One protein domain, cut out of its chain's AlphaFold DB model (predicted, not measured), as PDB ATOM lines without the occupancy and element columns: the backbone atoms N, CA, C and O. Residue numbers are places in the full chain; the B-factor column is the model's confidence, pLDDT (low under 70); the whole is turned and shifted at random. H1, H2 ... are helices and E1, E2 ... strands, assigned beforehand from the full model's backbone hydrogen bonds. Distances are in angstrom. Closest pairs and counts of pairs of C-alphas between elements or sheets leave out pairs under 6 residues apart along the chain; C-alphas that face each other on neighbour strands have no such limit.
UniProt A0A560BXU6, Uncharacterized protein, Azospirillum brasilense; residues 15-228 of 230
ATOM      1  N   ASN A  15     127.904 108.615 134.469       92.25
ATOM      2  CA  ASN A  15     129.304 109.043 134.404       92.25
ATOM      3  C   ASN A  15     129.751 109.351 132.954       92.25
ATOM      4  O   ASN A  15     130.925 109.214 132.610       92.25
ATOM      5  N   ALA A  16     128.814 109.734 132.078       94.94
ATOM      6  CA  ALA A  16     129.029 109.852 130.632       94.94
ATOM      7  C   ALA A  16     129.564 111.219 130.165       94.94
ATOM      8  O   ALA A  16     129.607 111.490 128.962       94.94
ATOM      9  N   CYS A  17     129.959 112.099 131.083       95.81
ATOM     10  CA  CYS A  17     130.196 113.508 130.784       95.81
ATOM     11  C   CYS A  17     131.311 113.715 129.755       95.81
ATOM     12  O   CYS A  17     131.150 114.518 128.841       95.81
ATOM     13  N   GLY A  18     132.391 112.936 129.827       96.81
ATOM     14  CA  GLY A  18     133.476 112.966 128.847       96.81
ATOM     15  C   GLY A  18     133.029 112.526 127.458       96.81
ATOM     16  O   GLY A  18     133.409 113.154 126.474       96.81
ATOM     17  N   ALA A  19     132.169 111.512 127.349       96.88
ATOM     18  CA  ALA A  19     131.642 111.059 126.065       96.88
ATOM     19  C   ALA A  19     130.749 112.119 125.401       96.88
ATOM     20  O   ALA A  19     130.849 112.368 124.197       96.88
ATOM     21  N   TYR A  20     129.906 112.788 126.188       98.38
ATOM     22  CA  TYR A  20     129.075 113.896 125.716       98.38
ATOM     23  C   TYR A  20     129.908 115.134 125.371       98.38
ATOM     24  O   TYR A  20     129.695 115.735 124.318       98.38
ATOM     25  N   ALA A  21     130.902 115.474 126.196       98.44
ATOM     26  CA  ALA A  21     131.858 116.538 125.914       98.44
ATOM     27  C   ALA A  21     132.633 116.268 124.610       98.44
ATOM     28  O   ALA A  21     132.712 117.127 123.726       98.44
ATOM     29  N   LEU A  22     133.130 115.043 124.423       98.25
ATOM     30  CA  LEU A  22     133.807 114.646 123.192       98.25
ATOM     31  C   LEU A  22     132.871 114.741 121.993       98.25
ATOM     32  O   LEU A  22     133.257 115.284 120.966       98.25
ATOM     33  N   THR A  23     131.620 114.306 122.127       97.75
ATOM     34  CA  THR A  23     130.635 114.414 121.042       97.75
ATOM     35  C   THR A  23     130.382 115.875 120.658       97.75
ATOM     36  O   THR A  23     130.334 116.209 119.471       97.75
ATOM     37  N   ALA A  24     130.295 116.772 121.644       98.12
ATOM     38  CA  ALA A  24     130.201 118.207 121.404       98.12
ATOM     39  C   ALA A  24     131.429 118.755 120.656       98.12
ATOM     40  O   ALA A  24     131.279 119.590 119.766       98.12
ATOM     41  N   ALA A  25     132.630 118.254 120.956       97.88
ATOM     42  CA  ALA A  25     133.848 118.651 120.255       97.88
ATOM     43  C   ALA A  25     133.908 118.121 118.813       97.88
ATOM     44  O   ALA A  25     134.171 118.888 117.888       97.88
ATOM     45  N   LEU A  26     133.605 116.835 118.608       95.56
ATOM     46  CA  LEU A  26     133.595 116.195 117.286       95.56
ATOM     47  C   LEU A  26     132.598 116.874 116.338       95.56
ATOM     48  O   LEU A  26     132.900 117.095 115.171       95.56
ATOM     49  N   THR A  27     131.421 117.247 116.845       94.31
ATOM     50  CA  THR A  27     130.392 117.939 116.051       94.31
ATOM     51  C   THR A  27     130.705 119.415 115.795       94.31
ATOM     52  O   THR A  27     130.155 119.998 114.864       94.31
ATOM     53  N   ALA A  28     131.594 120.025 116.585       95.88
ATOM     54  CA  ALA A  28     132.040 121.400 116.382       95.88
ATOM     55  C   ALA A  28     133.177 121.507 115.349       95.88
ATOM     56  O   ALA A  28     133.289 122.524 114.666       95.88
ATOM     57  N   LEU A  29     134.023 120.480 115.217       94.38
ATOM     58  CA  LEU A  29     135.162 120.473 114.296       94.38
ATOM     59  C   LEU A  29     134.712 120.145 112.858       94.38
ATOM     60  O   LEU A  29     134.255 119.029 112.614       94.38
ATOM     61  N   PRO A  30     134.871 121.057 111.872       89.94
ATOM     62  CA  PRO A  30     134.378 120.834 110.507       89.94
ATOM     63  C   PRO A  30     134.984 119.613 109.810       89.94
ATOM     64  O   PRO A  30     134.294 118.936 109.053       89.94
ATOM     65  N   SER A  31     136.256 119.310 110.095       87.25
ATOM     66  CA  SER A  31     136.960 118.126 109.586       87.25
ATOM     67  C   SER A  31     136.252 116.820 109.951       87.25
ATOM     68  O   SER A  31     136.315 115.868 109.180       87.25
ATOM     69  N   VAL A  32     135.541 116.799 111.083       88.88
ATOM     70  CA  VAL A  32     134.796 115.633 111.564       88.88
ATOM     71  C   VAL A  32     133.309 115.742 111.240       88.88
ATOM     72  O   VAL A  32     132.732 114.815 110.680       88.88
ATOM     73  N   ALA A  33     132.693 116.888 111.535       85.00
ATOM     74  CA  ALA A  33     131.246 117.087 111.471       85.00
ATOM     75  C   ALA A  33     130.628 116.832 110.084       85.00
ATOM     76  O   ALA A  33     129.461 116.457 109.995       85.00
ATOM     77  N   SER A  34     131.388 117.043 109.003       76.06
ATOM     78  CA  SER A  34     130.902 116.832 107.631       76.06
ATOM     79  C   SER A  34     131.292 115.494 107.006       76.06
ATOM     80  O   SER A  34     130.888 115.220 105.876       76.06
ATOM     81  N   ALA A  35     132.091 114.673 107.687       74.19
ATOM     82  CA  ALA A  35     132.582 113.423 107.129       74.19
ATOM     83  C   ALA A  35     131.851 112.214 107.723       74.19
ATOM     84  O   ALA A  35     131.540 112.147 108.909       74.19
ATOM     85  N   ASN A  36     131.560 111.243 106.859       75.44
ATOM     86  CA  ASN A  36     130.980 109.974 107.270       75.44
ATOM     87  C   ASN A  36     132.109 109.092 107.818       75.44
ATOM     88  O   ASN A  36     132.934 108.612 107.040       75.44
ATOM     89  N   TYR A  37     132.161 108.910 109.140       72.31
ATOM     90  CA  TYR A  37     133.190 108.126 109.836       72.31
ATOM     91  C   TYR A  37     132.634 106.786 110.346       72.31
ATOM     92  O   TYR A  37     132.379 106.646 111.546       72.31
ATOM     93  N   PRO A  38     132.439 105.777 109.474       84.94
ATOM     94  CA  PRO A  38     132.176 104.430 109.940       84.94
ATOM     95  C   PRO A  38     133.449 103.871 110.584       84.94
ATOM     96  O   PRO A  38     134.455 103.642 109.913       84.94
ATOM     97  N   ILE A  39     133.416 103.662 111.896       87.62
ATOM     98  CA  ILE A  39     134.551 103.179 112.676       87.62
ATOM     99  C   ILE A  39     134.052 102.112 113.644       87.62
ATOM    100  O   ILE A  39     133.065 102.297 114.356       87.62
ATOM    101  N   THR A  40     134.760 100.988 113.693       87.69
ATOM    102  CA  THR A  40     134.540  99.951 114.699       87.69
ATOM    103  C   THR A  40     135.665 100.014 115.713       87.69
ATOM    104  O   THR A  40     136.830  99.832 115.368       87.69
ATOM    105  N   LEU A  41     135.297 100.274 116.962       84.38
ATOM    106  CA  LEU A  41     136.215 100.461 118.073       84.38
ATOM    107  C   LEU A  41     136.038  99.352 119.095       84.38
ATOM    108  O   LEU A  41     134.962  98.773 119.233       84.38
ATOM    109  N   CYS A  42     137.110  99.063 119.818       76.00
ATOM    110  CA  CYS A  42     137.072  98.154 120.951       76.00
ATOM    111  C   CYS A  42     137.469  98.925 122.198       76.00
ATOM    112  O   CYS A  42     138.353  99.780 122.152       76.00
ATOM    113  N   HIS A  43     136.831  98.588 123.310       71.06
ATOM    114  CA  HIS A  43     137.325  98.991 124.607       71.06
ATOM    115  C   HIS A  43     138.686  98.312 124.836       71.06
ATOM    116  O   HIS A  43     138.833  97.107 124.605       71.06
ATOM    117  N   SER A  44     139.703  99.083 125.215       59.47
ATOM    118  CA  SER A  44     141.057  98.573 125.416       59.47
ATOM    119  C   SER A  44     141.522  98.898 126.826       59.47
ATOM    120  O   SER A  44     141.912 100.027 127.105       59.47
ATOM    121  N   THR A  45     141.523  97.893 127.702       59.78
ATOM    122  CA  THR A  45     142.226  97.971 128.983       59.78
ATOM    123  C   THR A  45     143.505  97.118 128.938       59.78
ATOM    124  O   THR A  45     143.579  96.114 128.215       59.78
ATOM    125  N   PRO A  46     144.549  97.468 129.712       52.56
ATOM    126  CA  PRO A  46     145.780  96.683 129.793       52.56
ATOM    127  C   PRO A  46     145.638  95.324 130.465       52.56
ATOM    128  O   PRO A  46     146.530  94.494 130.296       52.56
ATOM    129  N   ARG A  47     144.565  95.077 131.232       50.34
ATOM    130  CA  ARG A  47     144.408  93.810 131.960       50.34
ATOM    131  C   ARG A  47     143.931  92.669 131.072       50.34
ATOM    132  O   ARG A  47     144.336  91.538 131.321       50.34
ATOM    133  N   THR A  48     143.129  92.931 130.040       46.88
ATOM    134  CA  THR A  48     142.440  91.839 129.330       46.88
ATOM    135  C   THR A  48     142.789  91.656 127.865       46.88
ATOM    136  O   THR A  48     142.364  90.649 127.311       46.88
ATOM    137  N   ARG A  49     143.605  92.520 127.232       49.97
ATOM    138  CA  ARG A  49     143.868  92.430 125.775       49.97
ATOM    139  C   ARG A  49     142.552  92.156 125.009       49.97
ATOM    140  O   ARG A  49     142.411  91.112 124.387       49.97
ATOM    141  N   MET A  50     141.624  93.118 125.060       52.06
ATOM    142  CA  MET A  50     140.336  93.167 124.336       52.06
ATOM    143  C   MET A  50     139.333  92.034 124.608       52.06
ATOM    144  O   MET A  50     139.483  90.971 124.018       52.06
ATOM    145  N   LEU A  51     138.212  92.308 125.299       55.12
ATOM    146  CA  LEU A  51     137.001  91.461 125.217       55.12
ATOM    147  C   LEU A  51     135.650  92.189 125.455       55.12
ATOM    148  O   LEU A  51     134.680  91.547 125.852       55.12
ATOM    149  N   THR A  52     135.498  93.489 125.167       61.09
ATOM    150  CA  THR A  52     134.129  94.012 124.948       61.09
ATOM    151  C   THR A  52     133.699  93.741 123.507       61.09
ATOM    152  O   THR A  52     134.535  93.837 122.602       61.09
ATOM    153  N   PRO A  53     132.407  93.474 123.240       73.50
ATOM    154  CA  PRO A  53     131.889  93.493 121.879       73.50
ATOM    155  C   PRO A  53     132.293  94.797 121.172       73.50
ATOM    156  O   PRO A  53     132.200  95.863 121.790       73.50
ATOM    157  N   PRO A  54     132.746  94.739 119.907       84.69
ATOM    158  CA  PRO A  54     133.102  95.939 119.173       84.69
ATOM    159  C   PRO A  54     131.928  96.917 119.104       84.69
ATOM    160  O   PRO A  54     130.777  96.531 118.886       84.69
ATOM    161  N   VAL A  55     132.227  98.200 119.267       88.38
ATOM    162  CA  VAL A  55     131.269  99.291 119.123       88.38
ATOM    163  C   VAL A  55     131.451  99.890 117.740       88.38
ATOM    164  O   VAL A  55     132.458 100.533 117.454       88.38
ATOM    165  N   THR A  56     130.465  99.686 116.874       91.00
ATOM    166  CA  THR A  56     130.445 100.301 115.545       91.00
ATOM    167  C   THR A  56     129.712 101.631 115.599       91.00
ATOM    168  O   THR A  56     128.517 101.671 115.901       91.00
ATOM    169  N   ILE A  57     130.418 102.706 115.269       90.44
ATOM    170  CA  ILE A  57     129.877 104.006 114.874       90.44
ATOM    171  C   ILE A  57     129.761 103.942 113.351       90.44
ATOM    172  O   ILE A  57     130.733 103.621 112.681       90.44
ATOM    173  N   ASN A  58     128.572 104.128 112.795       86.00
ATOM    174  CA  ASN A  58     128.301 104.017 111.364       86.00
ATOM    175  C   ASN A  58     128.532 105.335 110.604       86.00
ATOM    176  O   ASN A  58     128.446 105.334 109.380       86.00
ATOM    177  N   GLY A  59     128.828 106.419 111.329       82.81
ATOM    178  CA  GLY A  59     129.190 107.734 110.799       82.81
ATOM    179  C   GLY A  59     127.997 108.647 110.505       82.81
ATOM    180  O   GLY A  59     128.190 109.801 110.136       82.81
ATOM    181  N   SER A  60     126.771 108.156 110.720       86.19
ATOM    182  CA  SER A  60     125.531 108.945 110.664       86.19
ATOM    183  C   SER A  60     124.922 109.212 112.043       86.19
ATOM    184  O   SER A  60     123.936 109.942 112.151       86.19
ATOM    185  N   GLU A  61     125.469 108.617 113.108       89.88
ATOM    186  CA  GLU A  61     124.982 108.870 114.459       89.88
ATOM    187  C   GLU A  61     125.283 110.296 114.920       89.88
ATOM    188  O   GLU A  61     126.362 110.836 114.691       89.88
ATOM    189  N   ALA A  62     124.339 110.874 115.660       90.75
ATOM    190  CA  ALA A  62     124.465 112.190 116.271       90.75
ATOM    191  C   ALA A  62     123.818 112.205 117.665       90.75
ATOM    192  O   ALA A  62     123.134 111.253 118.063       90.75
ATOM    193  N   GLY A  63     124.028 113.291 118.412       94.12
ATOM    194  CA  GLY A  63     123.398 113.493 119.719       94.12
ATOM    195  C   GLY A  63     123.700 112.363 120.706       94.12
ATOM    196  O   GLY A  63     124.815 111.838 120.758       94.12
ATOM    197  N   HIS A  64     122.674 111.943 121.450       96.38
ATOM    198  CA  HIS A  64     122.757 110.834 122.406       96.38
ATOM    199  C   HIS A  64     123.221 109.508 121.788       96.38
ATOM    200  O   HIS A  64     123.871 108.718 122.470       96.38
ATOM    201  N   ALA A  65     122.895 109.236 120.519       95.00
ATOM    202  CA  ALA A  65     123.251 107.967 119.886       95.00
ATOM    203  C   ALA A  65     124.768 107.844 119.690       95.00
ATOM    204  O   ALA A  65     125.344 106.793 119.974       95.00
ATOM    205  N   LEU A  66     125.415 108.931 119.255       94.69
ATOM    206  CA  LEU A  66     126.870 108.990 119.137       94.69
ATOM    207  C   LEU A  66     127.525 109.012 120.522       94.69
ATOM    208  O   LEU A  66     128.388 108.178 120.797       94.69
ATOM    209  N   ALA A  67     127.053 109.880 121.421       96.56
ATOM    210  CA  ALA A  67     127.596 109.992 122.775       96.56
ATOM    211  C   ALA A  67     127.517 108.668 123.549       96.56
ATOM    212  O   ALA A  67     128.482 108.268 124.188       96.56
ATOM    213  N   GLY A  68     126.410 107.930 123.432       94.38
ATOM    214  CA  GLY A  68     126.258 106.617 124.058       94.38
ATOM    215  C   GLY A  68     127.217 105.560 123.501       94.38
ATOM    216  O   GLY A  68     127.675 104.700 124.246       94.38
ATOM    217  N   LYS A  69     127.564 105.618 122.209       93.19
ATOM    218  CA  LYS A  69     128.571 104.719 121.618       93.19
ATOM    219  C   LYS A  69     129.983 105.081 122.057       93.19
ATOM    220  O   LYS A  69     130.734 104.182 122.418       93.19
ATOM    221  N   ILE A  70     130.315 106.371 122.085       94.38
ATOM    222  CA  ILE A  70     131.581 106.850 122.652       94.38
ATOM    223  C   ILE A  70     131.688 106.408 124.113       94.38
ATOM    224  O   ILE A  70     132.705 105.847 124.504       94.38
ATOM    225  N   TYR A  71     130.611 106.543 124.888       93.75
ATOM    226  CA  TYR A  71     130.609 106.171 126.297       93.75
ATOM    227  C   TYR A  71     130.884 104.686 126.536       93.75
ATOM    228  O   TYR A  71     131.581 104.334 127.481       93.75
ATOM    229  N   LYS A  72     130.428 103.811 125.633       90.19
ATOM    230  CA  LYS A  72     130.748 102.378 125.704       90.19
ATOM    231  C   LYS A  72     132.239 102.061 125.561       90.19
ATOM    232  O   LYS A  72     132.644 100.946 125.870       90.19
ATOM    233  N   ILE A  73     133.020 103.005 125.043       88.81
ATOM    234  CA  ILE A  73     134.464 102.882 124.834       88.81
ATOM    235  C   ILE A  73     135.221 103.635 125.929       88.81
ATOM    236  O   ILE A  73     136.287 103.191 126.333       88.81
ATOM    237  N   THR A  74     134.691 104.777 126.377       91.12
ATOM    238  CA  THR A  74     135.392 105.680 127.294       91.12
ATOM    239  C   THR A  74     134.994 105.527 128.747       91.12
ATOM    240  O   THR A  74     135.647 106.119 129.585       91.12
ATOM    241  N   GLY A  75     133.891 104.858 129.077       89.69
ATOM    242  CA  GLY A  75     133.396 104.709 130.449       89.69
ATOM    243  C   GLY A  75     134.163 103.668 131.249       89.69
ATOM    244  O   GLY A  75     133.518 102.779 131.785       89.69
ATOM    245  N   ASP A  76     135.490 103.766 131.285       86.44
ATOM    246  CA  ASP A  76     136.428 102.713 131.686       86.44
ATOM    247  C   ASP A  76     137.136 102.956 133.019       86.44
ATOM    248  O   ASP A  76     137.926 102.125 133.467       86.44
ATOM    249  N   LEU A  77     136.882 104.108 133.636       85.50
ATOM    250  CA  LEU A  77     137.661 104.605 134.755       85.50
ATOM    251  C   LEU A  77     136.857 104.570 136.054       85.50
ATOM    252  O   LEU A  77     135.989 105.421 136.279       85.50
ATOM    253  N   ASP A  78     137.166 103.613 136.923       85.44
ATOM    254  CA  ASP A  78     136.670 103.611 138.295       85.44
ATOM    255  C   ASP A  78     137.470 104.608 139.131       85.44
ATOM    256  O   ASP A  78     138.702 104.625 139.107       85.44
ATOM    257  N   ILE A  79     136.752 105.448 139.867       81.00
ATOM    258  CA  ILE A  79     137.321 106.467 140.737       81.00
ATOM    259  C   ILE A  79     136.618 106.371 142.080       81.00
ATOM    260  O   ILE A  79     135.432 106.687 142.200       81.00
ATOM    261  N   ALA A  80     137.378 106.014 143.109       79.00
ATOM    262  CA  ALA A  80     136.909 105.986 144.485       79.00
ATOM    263  C   ALA A  80     137.716 106.948 145.367       79.00
ATOM    264  O   ALA A  80     138.822 107.364 145.030       79.00
ATOM    265  N   GLY A  81     137.155 107.306 146.523       73.44
ATOM    266  CA  GLY A  81     137.798 108.201 147.489       73.44
ATOM    267  C   GLY A  81     137.423 109.677 147.329       73.44
ATOM    268  O   GLY A  81     136.360 110.028 146.818       73.44
ATOM    269  N   SER A  82     138.269 110.559 147.861       67.31
ATOM    270  CA  SER A  82     138.106 112.017 147.813       67.31
ATOM    271  C   SER A  82     139.295 112.672 147.127       67.31
ATOM    272  O   SER A  82     140.380 112.099 147.114       67.31
ATOM    273  N   LEU A  83     139.124 113.901 146.631       57.25
ATOM    274  CA  LEU A  83     140.247 114.732 146.186       57.25
ATOM    275  C   LEU A  83     141.289 114.843 147.310       57.25
ATOM    276  O   LEU A  83     140.994 115.391 148.370       57.25
ATOM    277  N   GLY A  84     142.475 114.266 147.091       60.81
ATOM    278  CA  GLY A  84     143.544 114.131 148.094       60.81
ATOM    279  C   GLY A  84     143.873 112.692 148.511       60.81
ATOM    280  O   GLY A  84     144.933 112.468 149.085       60.81
ATOM    281  N   SER A  85     142.989 111.732 148.237       69.19
ATOM    282  CA  SER A  85     143.157 110.305 148.556       69.19
ATOM    283  C   SER A  85     142.314 109.449 147.603       69.19
ATOM    284  O   SER A  85     141.424 108.699 148.029       69.19
ATOM    285  N   MET A  86     142.485 109.678 146.309       71.38
ATOM    286  CA  MET A  86     141.691 109.013 145.294       71.38
ATOM    287  C   MET A  86     142.338 107.669 144.959       71.38
ATOM    288  O   MET A  86     143.546 107.505 145.066       71.38
ATOM    289  N   SER A  87     141.542 106.673 144.601       75.81
ATOM    290  CA  SER A  87     142.050 105.436 144.016       75.81
ATOM    291  C   SER A  87     141.411 105.266 142.661       75.81
ATOM    292  O   SER A  87     140.194 105.428 142.535       75.81
ATOM    293  N   VAL A  88     142.227 104.928 141.673       76.88
ATOM    294  CA  VAL A  88     141.782 104.835 140.292       76.88
ATOM    295  C   VAL A  88     142.138 103.477 139.729       76.88
ATOM    296  O   VAL A  88     143.244 102.969 139.922       76.88
ATOM    297  N   ALA A  89     141.179 102.875 139.043       79.69
ATOM    298  CA  ALA A  89     141.358 101.613 138.356       79.69
ATOM    299  C   ALA A  89     140.693 101.680 136.986       79.69
ATOM    300  O   ALA A  89     139.670 102.333 136.805       79.69
ATOM    301  N   TYR A  90     141.286 100.990 136.019       79.81
ATOM    302  CA  TYR A  90     140.621 100.768 134.743       79.81
ATOM    303  C   TYR A  90     139.903  99.440 134.794       79.81
ATOM    304  O   TYR A  90     140.515  98.422 135.130       79.81
ATOM    305  N   GLU A  91     138.644  99.464 134.402       78.50
ATOM    306  CA  GLU A  91     137.752  98.320 134.448       78.50
ATOM    307  C   GLU A  91     137.198  98.032 133.055       78.50
ATOM    308  O   GLU A  91     137.119  98.911 132.204       78.50
ATOM    309  N   ASP A  92     136.801  96.785 132.813       67.31
ATOM    310  CA  ASP A  92     136.398  96.304 131.484       67.31
ATOM    311  C   ASP A  92     134.924  96.576 131.119       67.31
ATOM    312  O   ASP A  92     134.421  96.053 130.122       67.31
ATOM    313  N   GLY A  93     134.215  97.392 131.898       64.38
ATOM    314  CA  GLY A  93     132.797  97.695 131.690       64.38
ATOM    315  C   GLY A  93     132.570  99.123 131.199       64.38
ATOM    316  O   GLY A  93     133.311 100.006 131.612       64.38
ATOM    317  N   PRO A  94     131.550  99.377 130.359       66.19
ATOM    318  CA  PRO A  94     130.987 100.716 130.248       66.19
ATOM    319  C   PRO A  94     130.203 101.045 131.534       66.19
ATOM    320  O   PRO A  94     129.836 100.131 132.266       66.19
ATOM    321  N   ASP A  95     129.917 102.323 131.780       80.19
ATOM    322  CA  ASP A  95     129.192 102.870 132.953       80.19
ATOM    323  C   ASP A  95     130.062 103.463 134.087       80.19
ATOM    324  O   ASP A  95     129.547 103.911 135.118       80.19
ATOM    325  N   LEU A  96     131.375 103.597 133.870       88.12
ATOM    326  CA  LEU A  96     132.280 104.323 134.771       88.12
ATOM    327  C   LEU A  96     132.646 105.710 134.229       88.12
ATOM    328  O   LEU A  96     132.049 106.180 133.255       88.12
ATOM    329  N   GLN A  97     133.575 106.408 134.887       89.38
ATOM    330  CA  GLN A  97     134.026 107.728 134.446       89.38
ATOM    331  C   GLN A  97     134.867 107.640 133.175       89.38
ATOM    332  O   GLN A  97     135.286 106.564 132.752       89.38
ATOM    333  N   ASN A  98     135.085 108.791 132.535       92.00
ATOM    334  CA  ASN A  98     135.834 108.852 131.288       92.00
ATOM    335  C   ASN A  98     137.302 109.188 131.506       92.00
ATOM    336  O   ASN A  98     137.616 110.297 131.951       92.00
ATOM    337  N   SER A  99     138.182 108.248 131.156       89.62
ATOM    338  CA  SER A  99     139.622 108.477 131.194       89.62
ATOM    339  C   SER A  99     140.083 109.413 130.068       89.62
ATOM    340  O   SER A  99     139.566 109.344 128.943       89.62
ATOM    341  N   PRO A 100     141.076 110.287 130.326       92.06
ATOM    342  CA  PRO A 100     141.698 111.090 129.275       92.06
ATOM    343  C   PRO A 100     142.218 110.242 128.101       92.06
ATOM    344  O   PRO A 100     142.085 110.640 126.945       92.06
ATOM    345  N   SER A 101     142.754 109.056 128.376       90.81
ATOM    346  CA  SER A 101     143.362 108.150 127.407       90.81
ATOM    347  C   SER A 101     142.327 107.500 126.505       90.81
ATOM    348  O   SER A 101     142.542 107.461 125.292       90.81
ATOM    349  N   ALA A 102     141.178 107.072 127.034       91.19
ATOM    350  CA  ALA A 102     140.094 106.572 126.198       91.19
ATOM    351  C   ALA A 102     139.457 107.695 125.359       91.19
ATOM    352  O   ALA A 102     139.168 107.489 124.178       91.19
ATOM    353  N   LEU A 103     139.300 108.904 125.917       95.94
ATOM    354  CA  LEU A 103     138.836 110.078 125.162       95.94
ATOM    355  C   LEU A 103     139.802 110.431 124.021       95.94
ATOM    356  O   LEU A 103     139.373 110.641 122.885       95.94
ATOM    357  N   ALA A 104     141.107 110.447 124.306       95.75
ATOM    358  CA  ALA A 104     142.156 110.686 123.322       95.75
ATOM    359  C   ALA A 104     142.186 109.599 122.241       95.75
ATOM    360  O   ALA A 104     142.301 109.916 121.057       95.75
ATOM    361  N   TYR A 105     142.033 108.330 122.632       93.19
ATOM    362  CA  TYR A 105     141.919 107.211 121.706       93.19
ATOM    363  C   TYR A 105     140.748 107.414 120.750       93.19
ATOM    364  O   TYR A 105     140.972 107.461 119.543       93.19
ATOM    365  N   VAL A 106     139.526 107.620 121.253       94.06
ATOM    366  CA  VAL A 106     138.350 107.834 120.394       94.06
ATOM    367  C   VAL A 106     138.569 109.026 119.463       94.06
ATOM    368  O   VAL A 106     138.398 108.879 118.254       94.06
ATOM    369  N   ALA A 107     139.016 110.174 119.980       96.19
ATOM    370  CA  ALA A 107     139.275 111.359 119.162       96.19
ATOM    371  C   ALA A 107     140.288 111.088 118.033       96.19
ATOM    372  O   ALA A 107     140.076 111.501 116.892       96.19
ATOM    373  N   LYS A 108     141.351 110.326 118.322       94.38
ATOM    374  CA  LYS A 108     142.355 109.929 117.330       94.38
ATOM    375  C   LYS A 108     141.768 109.059 116.219       94.38
ATOM    376  O   LYS A 108     142.180 109.194 115.068       94.38
ATOM    377  N   GLN A 109     140.804 108.193 116.535       92.50
ATOM    378  CA  GLN A 109     140.143 107.336 115.543       92.50
ATOM    379  C   GLN A 109     139.243 108.131 114.586       92.50
ATOM    380  O   GLN A 109     139.115 107.753 113.425       92.50
ATOM    381  N   PHE A 110     138.722 109.282 115.018       92.94
ATOM    382  CA  PHE A 110     138.076 110.267 114.136       92.94
ATOM    383  C   PHE A 110     139.071 111.079 113.284       92.94
ATOM    384  O   PHE A 110     138.681 112.004 112.577       92.94
ATOM    385  N   GLY A 111     140.364 110.738 113.315       92.44
ATOM    386  CA  GLY A 111     141.399 111.365 112.494       92.44
ATOM    387  C   GLY A 111     141.946 112.677 113.053       92.44
ATOM    388  O   GLY A 111     142.745 113.325 112.381       92.44
ATOM    389  N   LEU A 112     141.556 113.059 114.271       95.38
ATOM    390  CA  LEU A 112     142.019 114.294 114.893       95.38
ATOM    391  C   LEU A 112     143.475 114.193 115.358       95.38
ATOM    392  O   LEU A 112     143.997 113.130 115.722       95.38
ATOM    393  N   THR A 113     144.131 115.345 115.385       97.44
ATOM    394  CA  THR A 113     145.350 115.557 116.155       97.44
ATOM    395  C   THR A 113     144.958 115.804 117.604       97.44
ATOM    396  O   THR A 113     144.159 116.690 117.903       97.44
ATOM    397  N   VAL A 114     145.522 115.003 118.505       98.44
ATOM    398  CA  VAL A 114     145.181 115.020 119.928       98.44
ATOM    399  C   VAL A 114     146.415 115.395 120.732       98.44
ATOM    400  O   VAL A 114     147.470 114.774 120.584       98.44
ATOM    401  N   THR A 115     146.281 116.398 121.597       98.50
ATOM    402  CA  THR A 115     147.290 116.734 122.609       98.50
ATOM    403  C   THR A 115     146.649 116.721 123.987       98.50
ATOM    404  O   THR A 115     145.694 117.454 124.222       98.50
ATOM    405  N   VAL A 116     147.169 115.913 124.902       97.94
ATOM    406  CA  VAL A 116     146.792 115.933 126.317       97.94
ATOM    407  C   VAL A 116     147.773 116.838 127.046       97.94
ATOM    408  O   VAL A 116     148.982 116.615 127.026       97.94
ATOM    409  N   ASN A 117     147.255 117.877 127.677       98.00
ATOM    410  CA  ASN A 117     148.030 118.860 128.403       98.00
ATOM    411  C   ASN A 117     147.810 118.718 129.900       98.00
ATOM    412  O   ASN A 117     146.685 118.537 130.371       98.00
ATOM    413  N   ILE A 118     148.909 118.872 130.623       96.75
ATOM    414  CA  ILE A 118     148.954 119.015 132.067       96.75
ATOM    415  C   ILE A 118     149.454 120.428 132.365       96.75
ATOM    416  O   ILE A 118     150.358 120.936 131.691       96.75
ATOM    417  N   ILE A 119     148.850 121.065 133.368       97.56
ATOM    418  CA  ILE A 119     149.208 122.413 133.795       97.56
ATOM    419  C   ILE A 119     150.681 122.458 134.193       97.56
ATOM    420  O   ILE A 119     151.209 121.546 134.836       97.56
ATOM    421  N   LYS A 120     151.344 123.532 133.783       96.75
ATOM    422  CA  LYS A 120     152.761 123.747 134.027       96.75
ATOM    423  C   LYS A 120     153.119 123.584 135.502       96.75
ATOM    424  O   LYS A 120     152.405 124.060 136.389       96.75
ATOM    425  N   ASP A 121     154.253 122.934 135.741       94.62
ATOM    426  CA  ASP A 121     154.850 122.741 137.060       94.62
ATOM    427  C   ASP A 121     153.894 122.058 138.062       94.62
ATOM    428  O   ASP A 121     153.972 122.311 139.266       94.62
ATOM    429  N   ALA A 122     153.004 121.170 137.589       93.00
ATOM    430  CA  ALA A 122     152.022 120.450 138.415       93.00
ATOM    431  C   ALA A 122     152.626 119.844 139.698       93.00
ATOM    432  O   ALA A 122     152.047 119.961 140.778       93.00
ATOM    433  N   ASN A 123     153.836 119.286 139.616       90.38
ATOM    434  CA  ASN A 123     154.529 118.658 140.748       90.38
ATOM    435  C   ASN A 123     154.933 119.618 141.870       90.38
ATOM    436  O   ASN A 123     155.184 119.172 142.989       90.38
ATOM    437  N   THR A 124     154.988 120.924 141.602       92.56
ATOM    438  CA  THR A 124     155.235 121.925 142.649       92.56
ATOM    439  C   THR A 124     154.047 122.068 143.592       92.56
ATOM    440  O   THR A 124     154.234 122.497 144.728       92.56
ATOM    441  N   LYS A 125     152.838 121.692 143.138       91.69
ATOM    442  CA  LYS A 125     151.588 121.767 143.908       91.69
ATOM    443  C   LYS A 125     151.353 123.163 144.516       91.69
ATOM    444  O   LYS A 125     150.776 123.282 145.593       91.69
ATOM    445  N   ALA A 126     151.815 124.226 143.847       92.44
ATOM    446  CA  ALA A 126     151.752 125.593 144.370       92.44
ATOM    447  C   ALA A 126     150.352 126.220 144.242       92.44
ATOM    448  O   ALA A 126     150.001 127.114 145.011       92.44
ATOM    449  N   SER A 127     149.539 125.736 143.301       91.62
ATOM    450  CA  SER A 127     148.131 126.106 143.138       91.62
ATOM    451  C   SER A 127     147.192 124.902 143.291       91.62
ATOM    452  O   SER A 127     147.612 123.738 143.291       91.62
ATOM    453  N   THR A 128     145.886 125.169 143.404       89.56
ATOM    454  CA  THR A 128     144.859 124.118 143.500       89.56
ATOM    455  C   THR A 128     144.828 123.232 142.256       89.56
ATOM    456  O   THR A 128     144.802 122.013 142.394       89.56
ATOM    457  N   CYS A 129     144.891 123.809 141.052       91.56
ATOM    458  CA  CYS A 129     144.890 123.030 139.812       91.56
ATOM    459  C   CYS A 129     146.170 122.189 139.670       91.56
ATOM    460  O   CYS A 129     146.082 121.023 139.313       91.56
ATOM    461  N   GLN A 130     147.345 122.714 140.039       93.56
ATOM    462  CA  GLN A 130     148.594 121.942 140.052       93.56
ATOM    463  C   GLN A 130     148.530 120.782 141.047       93.56
ATOM    464  O   GLN A 130     148.911 119.660 140.722       93.56
ATOM    465  N   THR A 131     147.993 121.035 142.245       90.50
ATOM    466  CA  THR A 131     147.775 119.994 143.257       90.50
ATOM    467  C   THR A 131     146.862 118.897 142.723       90.50
ATOM    468  O   THR A 131     147.194 117.721 142.837       90.50
ATOM    469  N   MET A 132     145.740 119.271 142.107       89.44
ATOM    470  CA  MET A 132     144.803 118.317 141.521       89.44
ATOM    471  C   MET A 132     145.443 117.530 140.384       89.44
ATOM    472  O   MET A 132     145.410 116.308 140.434       89.44
ATOM    473  N   ALA A 133     146.080 118.191 139.417       91.62
ATOM    474  CA  ALA A 133     146.778 117.525 138.323       91.62
ATOM    475  C   ALA A 133     147.818 116.529 138.844       91.62
ATOM    476  O   ALA A 133     147.844 115.390 138.400       91.62
ATOM    477  N   SER A 134     148.639 116.926 139.818       89.50
ATOM    478  CA  SER A 134     149.672 116.052 140.377       89.50
ATOM    479  C   SER A 134     149.086 114.846 141.118       89.50
ATOM    480  O   SER A 134     149.597 113.744 140.958       89.50
ATOM    481  N   LEU A 135     148.004 115.023 141.888       85.25
ATOM    482  CA  LEU A 135     147.322 113.912 142.564       85.25
ATOM    483  C   LEU A 135     146.639 112.972 141.569       85.25
ATOM    484  O   LEU A 135     146.805 111.763 141.670       85.25
ATOM    485  N   LEU A 136     145.929 113.527 140.581       82.56
ATOM    486  CA  LEU A 136     145.347 112.744 139.495       82.56
ATOM    487  C   LEU A 136     146.452 111.939 138.799       82.56
ATOM    488  O   LEU A 136     146.345 110.738 138.691       82.56
ATOM    489  N   LEU A 137     147.566 112.539 138.393       82.88
ATOM    490  CA  LEU A 137     148.616 111.785 137.697       82.88
ATOM    491  C   LEU A 137     149.291 110.722 138.572       82.88
ATOM    492  O   LEU A 137     149.627 109.662 138.057       82.88
ATOM    493  N   GLN A 138     149.454 110.985 139.871       82.25
ATOM    494  CA  GLN A 138     150.001 110.020 140.826       82.25
ATOM    495  C   GLN A 138     149.087 108.801 141.013       82.25
ATOM    496  O   GLN A 138     149.569 107.680 141.100       82.25
ATOM    497  N   ASP A 139     147.772 109.000 141.075       75.31
ATOM    498  CA  ASP A 139     146.829 107.884 141.214       75.31
ATOM    499  C   ASP A 139     146.586 107.172 139.865       75.31
ATOM    500  O   ASP A 139     145.989 106.096 139.811       75.31
ATOM    501  N   PHE A 140     147.077 107.757 138.768       76.69
ATOM    502  CA  PHE A 140     146.952 107.283 137.396       76.69
ATOM    503  C   PHE A 140     148.328 106.959 136.772       76.69
ATOM    504  O   PHE A 140     148.642 107.394 135.659       76.69
ATOM    505  N   ASP A 141     149.147 106.153 137.447       67.62
ATOM    506  CA  ASP A 141     150.539 105.855 137.052       67.62
ATOM    507  C   ASP A 141     150.729 105.393 135.585       67.62
ATOM    508  O   ASP A 141     151.811 105.536 135.003       67.62
ATOM    509  N   ASP A 142     149.682 104.846 134.959       79.56
ATOM    510  CA  ASP A 142     149.686 104.382 133.568       79.56
ATOM    511  C   ASP A 142     149.018 105.341 132.567       79.56
ATOM    512  O   ASP A 142     149.172 105.155 131.358       79.56
ATOM    513  N   GLU A 143     148.276 106.351 133.015       85.94
ATOM    514  CA  GLU A 143     147.428 107.194 132.157       85.94
ATOM    515  C   GLU A 143     148.237 108.024 131.176       85.94
ATOM    516  O   GLU A 143     147.906 108.065 129.992       85.94
ATOM    517  N   VAL A 144     149.353 108.603 131.625       89.00
ATOM    518  CA  VAL A 144     150.285 109.313 130.740       89.00
ATOM    519  C   VAL A 144     150.779 108.374 129.639       89.00
ATOM    520  O   VAL A 144     150.725 108.713 128.456       89.00
ATOM    521  N   ARG A 145     151.191 107.150 130.004       87.69
ATOM    522  CA  ARG A 145     151.673 106.147 129.041       87.69
ATOM    523  C   ARG A 145     150.584 105.691 128.075       87.69
ATOM    524  O   ARG A 145     150.873 105.494 126.897       87.69
ATOM    525  N   ARG A 146     149.337 105.568 128.529       87.19
ATOM    526  CA  ARG A 146     148.189 105.214 127.681       87.19
ATOM    527  C   ARG A 146     147.798 106.346 126.743       87.19
ATOM    528  O   ARG A 146     147.600 106.096 125.558       87.19
ATOM    529  N   CYS A 147     147.760 107.585 127.231       91.50
ATOM    530  CA  CYS A 147     147.528 108.766 126.405       91.50
ATOM    531  C   CYS A 147     148.543 108.846 125.257       91.50
ATOM    532  O   CYS A 147     148.157 109.104 124.117       91.50
ATOM    533  N   MET A 148     149.820 108.540 125.517       92.62
ATOM    534  CA  MET A 148     150.875 108.549 124.494       92.62
ATOM    535  C   MET A 148     150.640 107.578 123.323       92.62
ATOM    536  O   MET A 148     151.251 107.749 122.270       92.62
ATOM    537  N   LEU A 149     149.748 106.587 123.453       90.50
ATOM    538  CA  LEU A 149     149.375 105.703 122.342       90.50
ATOM    539  C   LEU A 149     148.522 106.411 121.280       90.50
ATOM    540  O   LEU A 149     148.402 105.916 120.161       90.50
ATOM    541  N   SER A 150     147.877 107.529 121.623       93.69
ATOM    542  CA  SER A 150     146.920 108.225 120.747       93.69
ATOM    543  C   SER A 150     147.080 109.747 120.718       93.69
ATOM    544  O   SER A 150     146.434 110.401 119.901       93.69
ATOM    545  N   ALA A 151     147.959 110.311 121.548       96.88
ATOM    546  CA  ALA A 151     148.160 111.747 121.678       96.88
ATOM    547  C   ALA A 151     149.626 112.124 121.937       96.88
ATOM    548  O   ALA A 151     150.433 111.324 122.419       96.88
ATOM    549  N   THR A 152     149.954 113.387 121.672       98.12
ATOM    550  CA  THR A 152     151.091 114.043 122.329       98.12
ATOM    551  C   THR A 152     150.692 114.388 123.761       98.12
ATOM    552  O   THR A 152     149.591 114.883 123.982       98.12
ATOM    553  N   VAL A 153     151.559 114.136 124.739       97.25
ATOM    554  CA  VAL A 153     151.292 114.393 126.157       97.25
ATOM    555  C   VAL A 153     152.319 115.375 126.709       97.25
ATOM    556  O   VAL A 153     153.508 115.058 126.788       97.25
ATOM    557  N   ASN A 154     151.856 116.565 127.089       97.25
ATOM    558  CA  ASN A 154     152.659 117.594 127.743       97.25
ATOM    559  C   ASN A 154     152.532 117.450 129.262       97.25
ATOM    560  O   ASN A 154     151.536 117.881 129.838       97.25
ATOM    561  N   GLY A 155     153.538 116.847 129.889       93.56
ATOM    562  CA  GLY A 155     153.666 116.658 131.332       93.56
ATOM    563  C   GLY A 155     154.693 115.578 131.660       93.56
ATOM    564  O   GLY A 155     155.291 114.983 130.756       93.56
ATOM    565  N   GLU A 156     154.919 115.336 132.950       90.56
ATOM    566  CA  GLU A 156     155.941 114.391 133.399       90.56
ATOM    567  C   GLU A 156     155.647 112.977 132.879       90.56
ATOM    568  O   GLU A 156     154.509 112.514 132.898       90.56
ATOM    569  N   GLY A 157     156.679 112.297 132.370       89.06
ATOM    570  CA  GLY A 157     156.546 110.970 131.759       89.06
ATOM    571  C   GLY A 157     155.897 110.959 130.367       89.06
ATOM    572  O   GLY A 157     155.755 109.883 129.785       89.06
ATOM    573  N   GLY A 158     155.507 112.123 129.834       92.38
ATOM    574  CA  GLY A 158     154.942 112.291 128.497       92.38
ATOM    575  C   GLY A 158     155.991 112.364 127.377       92.38
ATOM    576  O   GLY A 158     157.196 112.267 127.605       92.38
ATOM    577  N   ASN A 159     155.520 112.563 126.143       95.31
ATOM    578  CA  ASN A 159     156.339 112.668 124.924       95.31
ATOM    579  C   ASN A 159     156.372 114.089 124.320       95.31
ATOM    580  O   ASN A 159     156.861 114.265 123.204       95.31
ATOM    581  N   GLY A 160     155.837 115.086 125.028       96.44
ATOM    582  CA  GLY A 160     155.860 116.500 124.655       96.44
ATOM    583  C   GLY A 160     156.703 117.352 125.612       96.44
ATOM    584  O   GLY A 160     157.835 117.010 125.954       96.44
ATOM    585  N   VAL A 161     156.155 118.486 126.050       96.31
ATOM    586  CA  VAL A 161     156.768 119.384 127.040       96.31
ATOM    587  C   VAL A 161     156.675 118.754 128.430       96.31
ATOM    588  O   VAL A 161     155.605 118.720 129.032       96.31
ATOM    589  N   LEU A 162     157.804 118.271 128.949       92.88
ATOM    590  CA  LEU A 162     157.847 117.431 130.154       92.88
ATOM    591  C   LEU A 162     157.403 118.130 131.448       92.88
ATOM    592  O   LEU A 162     156.929 117.466 132.361       92.88
ATOM    593  N   ASN A 163     157.508 119.457 131.531       93.44
ATOM    594  CA  ASN A 163     157.075 120.211 132.717       93.44
ATOM    595  C   ASN A 163     155.620 120.699 132.618       93.44
ATOM    596  O   ASN A 163     155.201 121.533 133.419       93.44
ATOM    597  N   GLY A 164     154.853 120.216 131.636       95.69
ATOM    598  CA  GLY A 164     153.520 120.732 131.338       95.69
ATOM    599  C   GLY A 164     153.562 122.094 130.642       95.69
ATOM    600  O   GLY A 164     154.624 122.595 130.258       95.69
ATOM    601  N   VAL A 165     152.389 122.690 130.448       97.75
ATOM    602  CA  VAL A 165     152.218 123.973 129.748       97.75
ATOM    603  C   VAL A 165     151.224 124.871 130.478       97.75
ATOM    604  O   VAL A 165     150.368 124.391 131.220       97.75
ATOM    605  N   ASP A 166     151.349 126.185 130.297       97.44
ATOM    606  CA  ASP A 166     150.345 127.126 130.796       97.44
ATOM    607  C   ASP A 166     149.035 126.930 130.024       97.44
ATOM    608  O   ASP A 166     149.033 126.575 128.838       97.44
ATOM    609  N   TYR A 167     147.906 127.157 130.689       97.12
ATOM    610  CA  TYR A 167     146.621 127.046 130.020       97.12
ATOM    611  C   TYR A 167     146.439 128.177 128.996       97.12
ATOM    612  O   TYR A 167     146.679 129.352 129.275       97.12
ATOM    613  N   ALA A 168     145.948 127.831 127.808       95.75
ATOM    614  CA  ALA A 168     145.579 128.785 126.770       95.75
ATOM    615  C   ALA A 168     144.183 128.462 126.234       95.75
ATOM    616  O   ALA A 168     143.771 127.305 126.192       95.75
ATOM    617  N   ALA A 169     143.446 129.493 125.817       94.62
ATOM    618  CA  ALA A 169     142.177 129.292 125.124       94.62
ATOM    619  C   ALA A 169     142.395 128.578 123.770       94.62
ATOM    620  O   ALA A 169     143.469 128.738 123.185       94.62
ATOM    621  N   PRO A 170     141.399 127.839 123.246       96.31
ATOM    622  CA  PRO A 170     141.566 127.116 121.991       96.31
ATOM    623  C   PRO A 170     141.834 128.043 120.800       96.31
ATOM    624  O   PRO A 170     141.229 129.115 120.673       96.31
ATOM    625  N   GLY A 171     142.737 127.608 119.919       95.50
ATOM    626  CA  GLY A 171     143.102 128.282 118.673       95.50
ATOM    627  C   GLY A 171     141.976 128.354 117.632       95.50
ATOM    628  O   GLY A 171     140.846 127.925 117.846       95.50
ATOM    629  N   SER A 172     142.248 128.925 116.454       93.12
ATOM    630  CA  SER A 172     141.242 129.132 115.390       93.12
ATOM    631  C   SER A 172     140.483 127.861 114.975       93.12
ATOM    632  O   SER A 172     139.295 127.935 114.667       93.12
ATOM    633  N   ASP A 173     141.145 126.720 115.042       94.12
ATOM    634  CA  ASP A 173     140.726 125.407 114.561       94.12
ATOM    635  C   ASP A 173     140.732 124.345 115.670       94.12
ATOM    636  O   ASP A 173     140.669 123.158 115.384       94.12
ATOM    637  N   GLU A 174     140.784 124.772 116.932       96.88
ATOM    638  CA  GLU A 174     140.837 123.866 118.074       96.88
ATOM    639  C   GLU A 174     139.545 123.896 118.882       96.88
ATOM    640  O   GLU A 174     138.897 124.937 119.018       96.88
ATOM    641  N   VAL A 175     139.236 122.760 119.497       98.06
ATOM    642  CA  VAL A 175     138.282 122.636 120.601       98.06
ATOM    643  C   VAL A 175     139.005 121.953 121.752       98.06
ATOM    644  O   VAL A 175     139.820 121.057 121.525       98.06
ATOM    645  N   HIS A 176     138.745 122.367 122.993       98.38
ATOM    646  CA  HIS A 176     139.342 121.709 124.162       98.38
ATOM    647  C   HIS A 176     138.299 120.906 124.933       98.38
ATOM    648  O   HIS A 176     137.196 121.401 125.155       98.38
ATOM    649  N   LEU A 177     138.660 119.712 125.401       98.56
ATOM    650  CA  LEU A 177     137.978 119.059 126.518       98.56
ATOM    651  C   LEU A 177     138.720 119.398 127.802       98.56
ATOM    652  O   LEU A 177     139.926 119.187 127.881       98.56
ATOM    653  N   LEU A 178     138.025 119.896 128.816       97.81
ATOM    654  CA  LEU A 178     138.629 120.258 130.092       97.81
ATOM    655  C   LEU A 178     138.147 119.319 131.178       97.81
ATOM    656  O   LEU A 178     136.940 119.185 131.379       97.81
ATOM    657  N   CYS A 179     139.090 118.723 131.898       95.62
ATOM    658  CA  CYS A 179     138.787 118.003 133.115       95.62
ATOM    659  C   CYS A 179     138.608 119.026 134.241       95.62
ATOM    660  O   CYS A 179     139.471 119.869 134.505       95.62
ATOM    661  N   VAL A 180     137.463 118.974 134.900       94.56
ATOM    662  CA  VAL A 180     137.146 119.800 136.059       94.56
ATOM    663  C   VAL A 180     136.668 118.910 137.197       94.56
ATOM    664  O   VAL A 180     136.297 117.758 136.987       94.56
ATOM    665  N   ALA A 181     136.672 119.432 138.414       89.06
ATOM    666  CA  ALA A 181     136.097 118.753 139.560       89.06
ATOM    667  C   ALA A 181     134.971 119.570 140.182       89.06
ATOM    668  O   ALA A 181     135.039 120.800 140.262       89.06
ATOM    669  N   GLN A 182     133.969 118.858 140.686       81.88
ATOM    670  CA  GLN A 182     132.921 119.405 141.537       81.88
ATOM    671  C   GLN A 182     132.795 118.534 142.780       81.88
ATOM    672  O   GLN A 182     132.351 117.386 142.717       81.88
ATOM    673  N   GLY A 183     133.200 119.064 143.932       71.88
ATOM    674  CA  GLY A 183     133.140 118.318 145.185       71.88
ATOM    675  C   GLY A 183     134.067 117.103 145.185       71.88
ATOM    676  O   GLY A 183     135.220 117.253 145.552       71.88
ATOM    677  N   LYS A 184     133.558 115.911 144.836       62.91
ATOM    678  CA  LYS A 184     134.282 114.620 144.858       62.91
ATOM    679  C   LYS A 184     134.306 113.881 143.509       62.91
ATOM    680  O   LYS A 184     134.808 112.768 143.465       62.91
ATOM    681  N   SER A 185     133.760 114.460 142.439       73.94
ATOM    682  CA  SER A 185     133.699 113.817 141.117       73.94
ATOM    683  C   SER A 185     134.496 114.600 140.086       73.94
ATOM    684  O   SER A 185     134.507 115.836 140.131       73.94
ATOM    685  N   MET A 186     135.113 113.885 139.142       85.75
ATOM    686  CA  MET A 186     135.568 114.508 137.905       85.75
ATOM    687  C   MET A 186     134.364 114.772 137.001       85.75
ATOM    688  O   MET A 186     133.327 114.108 137.083       85.75
ATOM    689  N   HIS A 187     134.514 115.774 136.153       93.62
ATOM    690  CA  HIS A 187     133.571 116.154 135.121       93.62
ATOM    691  C   HIS A 187     134.346 116.663 133.910       93.62
ATOM    692  O   HIS A 187     135.489 117.106 134.034       93.62
ATOM    693  N   TRP A 188     133.728 116.608 132.736       97.12
ATOM    694  CA  TRP A 188     134.351 117.049 131.495       97.12
ATOM    695  C   TRP A 188     133.509 118.129 130.839       97.12
ATOM    696  O   TRP A 188     132.310 117.957 130.651       97.12
ATOM    697  N   LEU A 189     134.157 119.225 130.464       98.06
ATOM    698  CA  LEU A 189     133.553 120.332 129.727       98.06
ATOM    699  C   LEU A 189     134.139 120.399 128.323       98.06
ATOM    700  O   LEU A 189     135.294 120.024 128.122       98.06
ATOM    701  N   THR A 190     133.400 120.973 127.378       98.44
ATOM    702  CA  THR A 190     133.936 121.292 126.046       98.44
ATOM    703  C   THR A 190     134.023 122.794 125.874       98.44
ATOM    704  O   THR A 190     133.031 123.492 126.051       98.44
ATOM    705  N   ARG A 191     135.189 123.321 125.500       97.81
ATOM    706  CA  ARG A 191     135.382 124.752 125.251       97.81
ATOM    707  C   ARG A 191     135.490 125.050 123.762       97.81
ATOM    708  O   ARG A 191     136.406 124.571 123.096       97.81
ATOM    709  N   GLY A 192     134.573 125.894 123.296       96.88
ATOM    710  CA  GLY A 192     134.490 126.468 121.957       96.88
ATOM    711  C   GLY A 192     134.435 128.000 122.017       96.88
ATOM    712  O   GLY A 192     134.586 128.606 123.082       96.88
ATOM    713  N   THR A 193     134.238 128.657 120.870       95.25
ATOM    714  CA  THR A 193     134.294 130.132 120.773       95.25
ATOM    715  C   THR A 193     133.174 130.796 121.534       95.25
ATOM    716  O   THR A 193     133.356 131.865 122.109       95.25
ATOM    717  N   ASN A 194     132.031 130.130 121.578       95.62
ATOM    718  CA  ASN A 194     130.848 130.576 122.279       95.62
ATOM    719  C   ASN A 194     130.837 130.228 123.776       95.62
ATOM    720  O   ASN A 194     129.886 130.611 124.448       95.62
ATOM    721  N   GLY A 195     131.869 129.562 124.311       96.50
ATOM    722  CA  GLY A 195     132.012 129.310 125.746       96.50
ATOM    723  C   GLY A 195     132.273 127.847 126.101       96.50
ATOM    724  O   GLY A 195     132.860 127.092 125.327       96.50
ATOM    725  N   PHE A 196     131.857 127.476 127.311       97.81
ATOM    726  CA  PHE A 196     132.037 126.159 127.913       97.81
ATOM    727  C   PHE A 196     130.711 125.408 127.884       97.81
ATOM    728  O   PHE A 196     129.790 125.748 128.624       97.81
ATOM    729  N   TYR A 197     130.620 124.409 127.020       98.25
ATOM    730  CA  TYR A 197     129.538 123.444 127.029       98.25
ATOM    731  C   TYR A 197     129.670 122.519 128.239       98.25
ATOM    732  O   TYR A 197     130.713 121.880 128.426       98.25
ATOM    733  N   ASP A 198     128.602 122.445 129.026       97.56
ATOM    734  CA  ASP A 198     128.474 121.567 130.179       97.56
ATOM    735  C   ASP A 198     127.548 120.383 129.849       97.56
ATOM    736  O   ASP A 198     126.343 120.565 129.667       97.56
ATOM    737  N   PRO A 199     128.066 119.143 129.786       97.44
ATOM    738  CA  PRO A 199     127.241 117.961 129.573       97.44
ATOM    739  C   PRO A 199     126.179 117.710 130.647       97.44
ATOM    740  O   PRO A 199     125.239 116.966 130.379       97.44
ATOM    741  N   GLY A 200     126.328 118.257 131.856       95.44
ATOM    742  CA  GLY A 200     125.400 118.043 132.965       95.44
ATOM    743  C   GLY A 200     124.007 118.607 132.694       95.44
ATOM    744  O   GLY A 200     123.014 117.987 133.074       95.44
ATOM    745  N   ASP A 201     123.930 119.740 131.997       95.50
ATOM    746  CA  ASP A 201     122.679 120.444 131.696       95.50
ATOM    747  C   ASP A 201     122.556 120.908 130.232       95.50
ATOM    748  O   ASP A 201     121.550 121.510 129.853       95.50
ATOM    749  N   ALA A 202     123.550 120.588 129.398       96.81
ATOM    750  CA  ALA A 202     123.672 121.000 128.003       96.81
ATOM    751  C   ALA A 202     123.700 122.516 127.763       96.81
ATOM    752  O   ALA A 202     123.378 122.987 126.666       96.81
ATOM    753  N   THR A 203     124.112 123.296 128.760       96.94
ATOM    754  CA  THR A 203     124.251 124.745 128.622       96.94
ATOM    755  C   THR A 203     125.637 125.137 128.121       96.94
ATOM    756  O   THR A 203     126.624 124.429 128.317       96.94
ATOM    757  N   ILE A 204     125.718 126.289 127.449       97.62
ATOM    758  CA  ILE A 204     126.986 126.918 127.071       97.62
ATOM    759  C   ILE A 204     127.182 128.143 127.952       97.62
ATOM    760  O   ILE A 204     126.380 129.077 127.928       97.62
ATOM    761  N   ASN A 205     128.268 128.137 128.713       96.69
ATOM    762  CA  ASN A 205     128.524 129.115 129.753       96.69
ATOM    763  C   ASN A 205     129.718 130.016 129.428       96.69
ATOM    764  O   ASN A 205     130.747 129.573 128.916       96.69
ATOM    765  N   ALA A 206     129.607 131.290 129.803       95.12
ATOM    766  CA  ALA A 206     130.658 132.295 129.650       95.12
ATOM    767  C   ALA A 206     131.632 132.299 130.846       95.12
ATOM    768  O   ALA A 206     131.830 133.319 131.504       95.12
ATOM    769  N   TRP A 207     132.207 131.138 131.164       95.88
ATOM    770  CA  TRP A 207     133.248 131.020 132.191       95.88
ATOM    771  C   TRP A 207     134.616 131.434 131.648       95.88
ATOM    772  O   TRP A 207     134.801 131.624 130.444       95.88
ATOM    773  N   THR A 208     135.600 131.569 132.533       95.00
ATOM    774  CA  THR A 208     136.984 131.873 132.150       95.00
ATOM    775  C   THR A 208     137.964 130.997 132.908       95.00
ATOM    776  O   THR A 208     137.719 130.651 134.061       95.00
ATOM    777  N   ILE A 209     139.095 130.685 132.275       95.94
ATOM    778  CA  ILE A 209     140.247 130.047 132.917       95.94
ATOM    779  C   ILE A 209     141.482 130.866 132.548       95.94
ATOM    780  O   ILE A 209     141.720 131.115 131.362       95.94
ATOM    781  N   ALA A 210     142.208 131.331 133.560       95.19
ATOM    782  CA  ALA A 210     143.456 132.068 133.404       95.19
ATOM    783  C   ALA A 210     144.627 131.123 133.074       95.19
ATOM    784  O   ALA A 210     144.498 129.903 133.145       95.19
ATOM    785  N   ALA A 211     145.776 131.688 132.694       94.38
ATOM    786  CA  ALA A 211     146.936 130.904 132.259       94.38
ATOM    787  C   ALA A 211     147.486 129.965 133.347       94.38
ATOM    788  O   ALA A 211     147.956 128.872 133.046       94.38
ATOM    789  N   ASP A 212     147.347 130.361 134.612       90.62
ATOM    790  CA  ASP A 212     147.702 129.568 135.792       90.62
ATOM    791  C   ASP A 212     146.668 128.476 136.134       90.62
ATOM    792  O   ASP A 212     146.800 127.782 137.140       90.62
ATOM    793  N   GLY A 213     145.620 128.322 135.319       93.00
ATOM    794  CA  GLY A 213     144.538 127.368 135.532       93.00
ATOM    795  C   GLY A 213     143.453 127.840 136.503       93.00
ATOM    796  O   GLY A 213     142.555 127.060 136.823       93.00
ATOM    797  N   THR A 214     143.477 129.094 136.962       93.50
ATOM    798  CA  THR A 214     142.411 129.640 137.814       93.50
ATOM    799  C   THR A 214     141.111 129.770 137.023       93.50
ATOM    800  O   THR A 214     141.013 130.577 136.097       93.50
ATOM    801  N   MET A 215     140.093 128.990 137.400       94.12
ATOM    802  CA  MET A 215     138.757 129.026 136.800       94.12
ATOM    803  C   MET A 215     137.829 129.990 137.551       94.12
ATOM    804  O   MET A 215     137.822 130.032 138.777       94.12
ATOM    805  N   THR A 216     137.023 130.762 136.822       92.31
ATOM    806  CA  THR A 216     135.986 131.645 137.379       92.31
ATOM    807  C   THR A 216     134.624 131.302 136.773       92.31
ATOM    808  O   THR A 216     134.450 131.363 135.554       92.31
ATOM    809  N   GLY A 217     133.660 130.961 137.635       87.12
ATOM    810  CA  GLY A 217     132.300 130.548 137.262       87.12
ATOM    811  C   GLY A 217     132.042 129.041 137.414       87.12
ATOM    812  O   GLY A 217     132.927 128.277 137.783       87.12
ATOM    813  N   GLY A 218     130.796 128.621 137.181       79.62
ATOM    814  CA  GLY A 218     130.391 127.212 137.030       79.62
ATOM    815  C   GLY A 218     130.370 126.339 138.284       79.62
ATOM    816  O   GLY A 218     129.839 125.241 138.239       79.62
ATOM    817  N   GLY A 219     130.918 126.795 139.414       88.69
ATOM    818  CA  GLY A 219     131.011 125.963 140.623       88.69
ATOM    819  C   GLY A 219     131.977 124.778 140.476       88.69
ATOM    820  O   GLY A 219     131.971 123.872 141.310       88.69
ATOM    821  N   TYR A 220     132.806 124.803 139.432       92.56
ATOM    822  CA  TYR A 220     133.830 123.815 139.129       92.56
ATOM    823  C   TYR A 220     135.219 124.341 139.488       92.56
ATOM    824  O   TYR A 220     135.481 125.543 139.452       92.56
ATOM    825  N   THR A 221     136.131 123.422 139.787       92.38
ATOM    826  CA  THR A 221     137.568 123.702 139.863       92.38
ATOM    827  C   THR A 221     138.264 123.022 138.694       92.38
ATOM    828  O   THR A 221     138.135 121.811 138.526       92.38
ATOM    829  N   PHE A 222     139.002 123.777 137.884       95.12
ATOM    830  CA  PHE A 222     139.799 123.192 136.808       95.12
ATOM    831  C   PHE A 222     140.908 122.308 137.386       95.12
ATOM    832  O   PHE A 222     141.656 122.740 138.263       95.12
ATOM    833  N   THR A 223     141.018 121.070 136.899       93.56
ATOM    834  CA  THR A 223     141.964 120.096 137.460       93.56
ATOM    835  C   THR A 223     143.387 120.299 136.962       93.56
ATOM    836  O   THR A 223     144.290 119.642 137.457       93.56
ATOM    837  N   GLY A 224     143.594 121.182 135.979       95.56
ATOM    838  CA  GLY A 224     144.875 121.335 135.301       95.56
ATOM    839  C   GLY A 224     145.111 120.313 134.188       95.56
ATOM    840  O   GLY A 224     146.196 120.313 133.621       95.56
ATOM    841  N   ILE A 225     144.131 119.466 133.850       95.88
ATOM    842  CA  ILE A 225     144.219 118.504 132.740       95.88
ATOM    843  C   ILE A 225     143.218 118.890 131.648       95.88
ATOM    844  O   ILE A 225     142.032 119.090 131.914       95.88
ATOM    845  N   TRP A 226     143.677 118.978 130.401       98.06
ATOM    846  CA  TRP A 226     142.805 119.223 129.252       98.06
ATOM    847  C   TRP A 226     143.320 118.544 127.988       98.06
ATOM    848  O   TRP A 226     144.500 118.234 127.862       98.06
ATOM    849  N   ILE A 227     142.422 118.315 127.036       98.62
ATOM    850  CA  ILE A 227     142.713 117.698 125.747       98.62
ATOM    851  C   ILE A 227     142.440 118.731 124.662       98.62
ATOM    852  O   ILE A 227     141.332 119.252 124.570       98.62
ATOM    853  N   VAL A 228     143.435 119.016 123.834       98.62
ATOM    854  CA  VAL A 228     143.312 119.838 122.629       98.62
ATOM    855  C   VAL A 228     143.024 118.927 121.444       98.62
ATOM    856  O   VAL A 228     143.761 117.966 121.210       98.62
TER     857      VAL A 228
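What this domain is: This is residues 15 to 228 of the 230 residues of an uncharacterized protein of Azospirillum brasilense (UniProt A0A560BXU6). A strongly twisted wall of seven strands has H1, H4, H5 and the short H6 over one face, in two layers. H3 packs on H1 and H4, with the small hairpin E1 and E2 beyond it, while the hairpin E3 and E4 lies by the end of H5. The printed part has 214 residues with six named helices and eleven named strands, ordered H1 H2 E1 E2 H3 E3 E4 H4 E5 H5 H6 E6 E7 E8 E9 E10 E11. The class is mixed, helices and strands, and the large sheet, E6 E5 E11 E7 E8 E9 E10, is mixed too. The whole is compact, with a radius of gyration of the C-alphas of 15.9 A and spans of 46 by 40 by 31 A.

How they stand to each other: H1, residues 17 to 28, is on the sheet at a height of 8.1 A, over E8, residues 185 to 192; their closest C-alphas, Gly 18 and Trp 188, are 4.9 A apart. H2, residues 30 to 33, only just touches H1, only at the corner, with 3 pairs of C-alphas within 8 A; the closest are Thr 27 and Ala 33, 4.7 A. E1, residues 39 to 41, and E2, residues 55 to 57, form a hairpin, N 39 to O 57 2.8 A. H3, residues 63 to 74, touches H1 at a steep tilt of 56 degrees, with closest C-alphas Ala 19 and Tyr 71, 5.0 A. E3, residues 77 to 82, and E4, residues 85 to 90, form a hairpin, N 80 to O 87 2.9 A. H4, residues 100 to 109, touches H1 at a shallow tilt of 32 degrees, closest C-alphas Leu 22 and Leu 103, 7.1 A, and is on the same face. E5, residues 114 to 118, H5, residues 128 to 139, H6, residues 143 to 147, and E6, residues 152 to 154, make a strand-helix-strand unit, parallel neighbour strands with helices between, its crossover right-handed; N 154 to O 116 is 2.9 A. E7, residues 175 to 182, E8, E9, residues 195 to 198, and E10, residues 203 to 205, form a meander, each strand antiparallel to the one before; N 178 to O 189 is 2.8 A. H5 lies over E11, residues 221 to 228. Every O i to N i+4 pair is within hydrogen-bond range in H1, H4, H5 and H6, and 7 of 8 in H3; H2 is too short for one.

Where its parts are: H1 begins at C-alpha 17 (130.196, 113.508, 130.784) and is 16.5 A long; E8 is 23.0 A. E11 ends at C-alpha 228 (143.312, 119.838, 122.629).

The domain as a whole: The C-alphas farthest apart, Asn 58 and Ala 126, are 45.9 A apart. The printed part has no cut. E1 to E2, E6 to E7 and E10 to E11 are long links. In the printed part 18 residues have a pLDDT under 70, the model's own low confidence, among them residues 44 to 52.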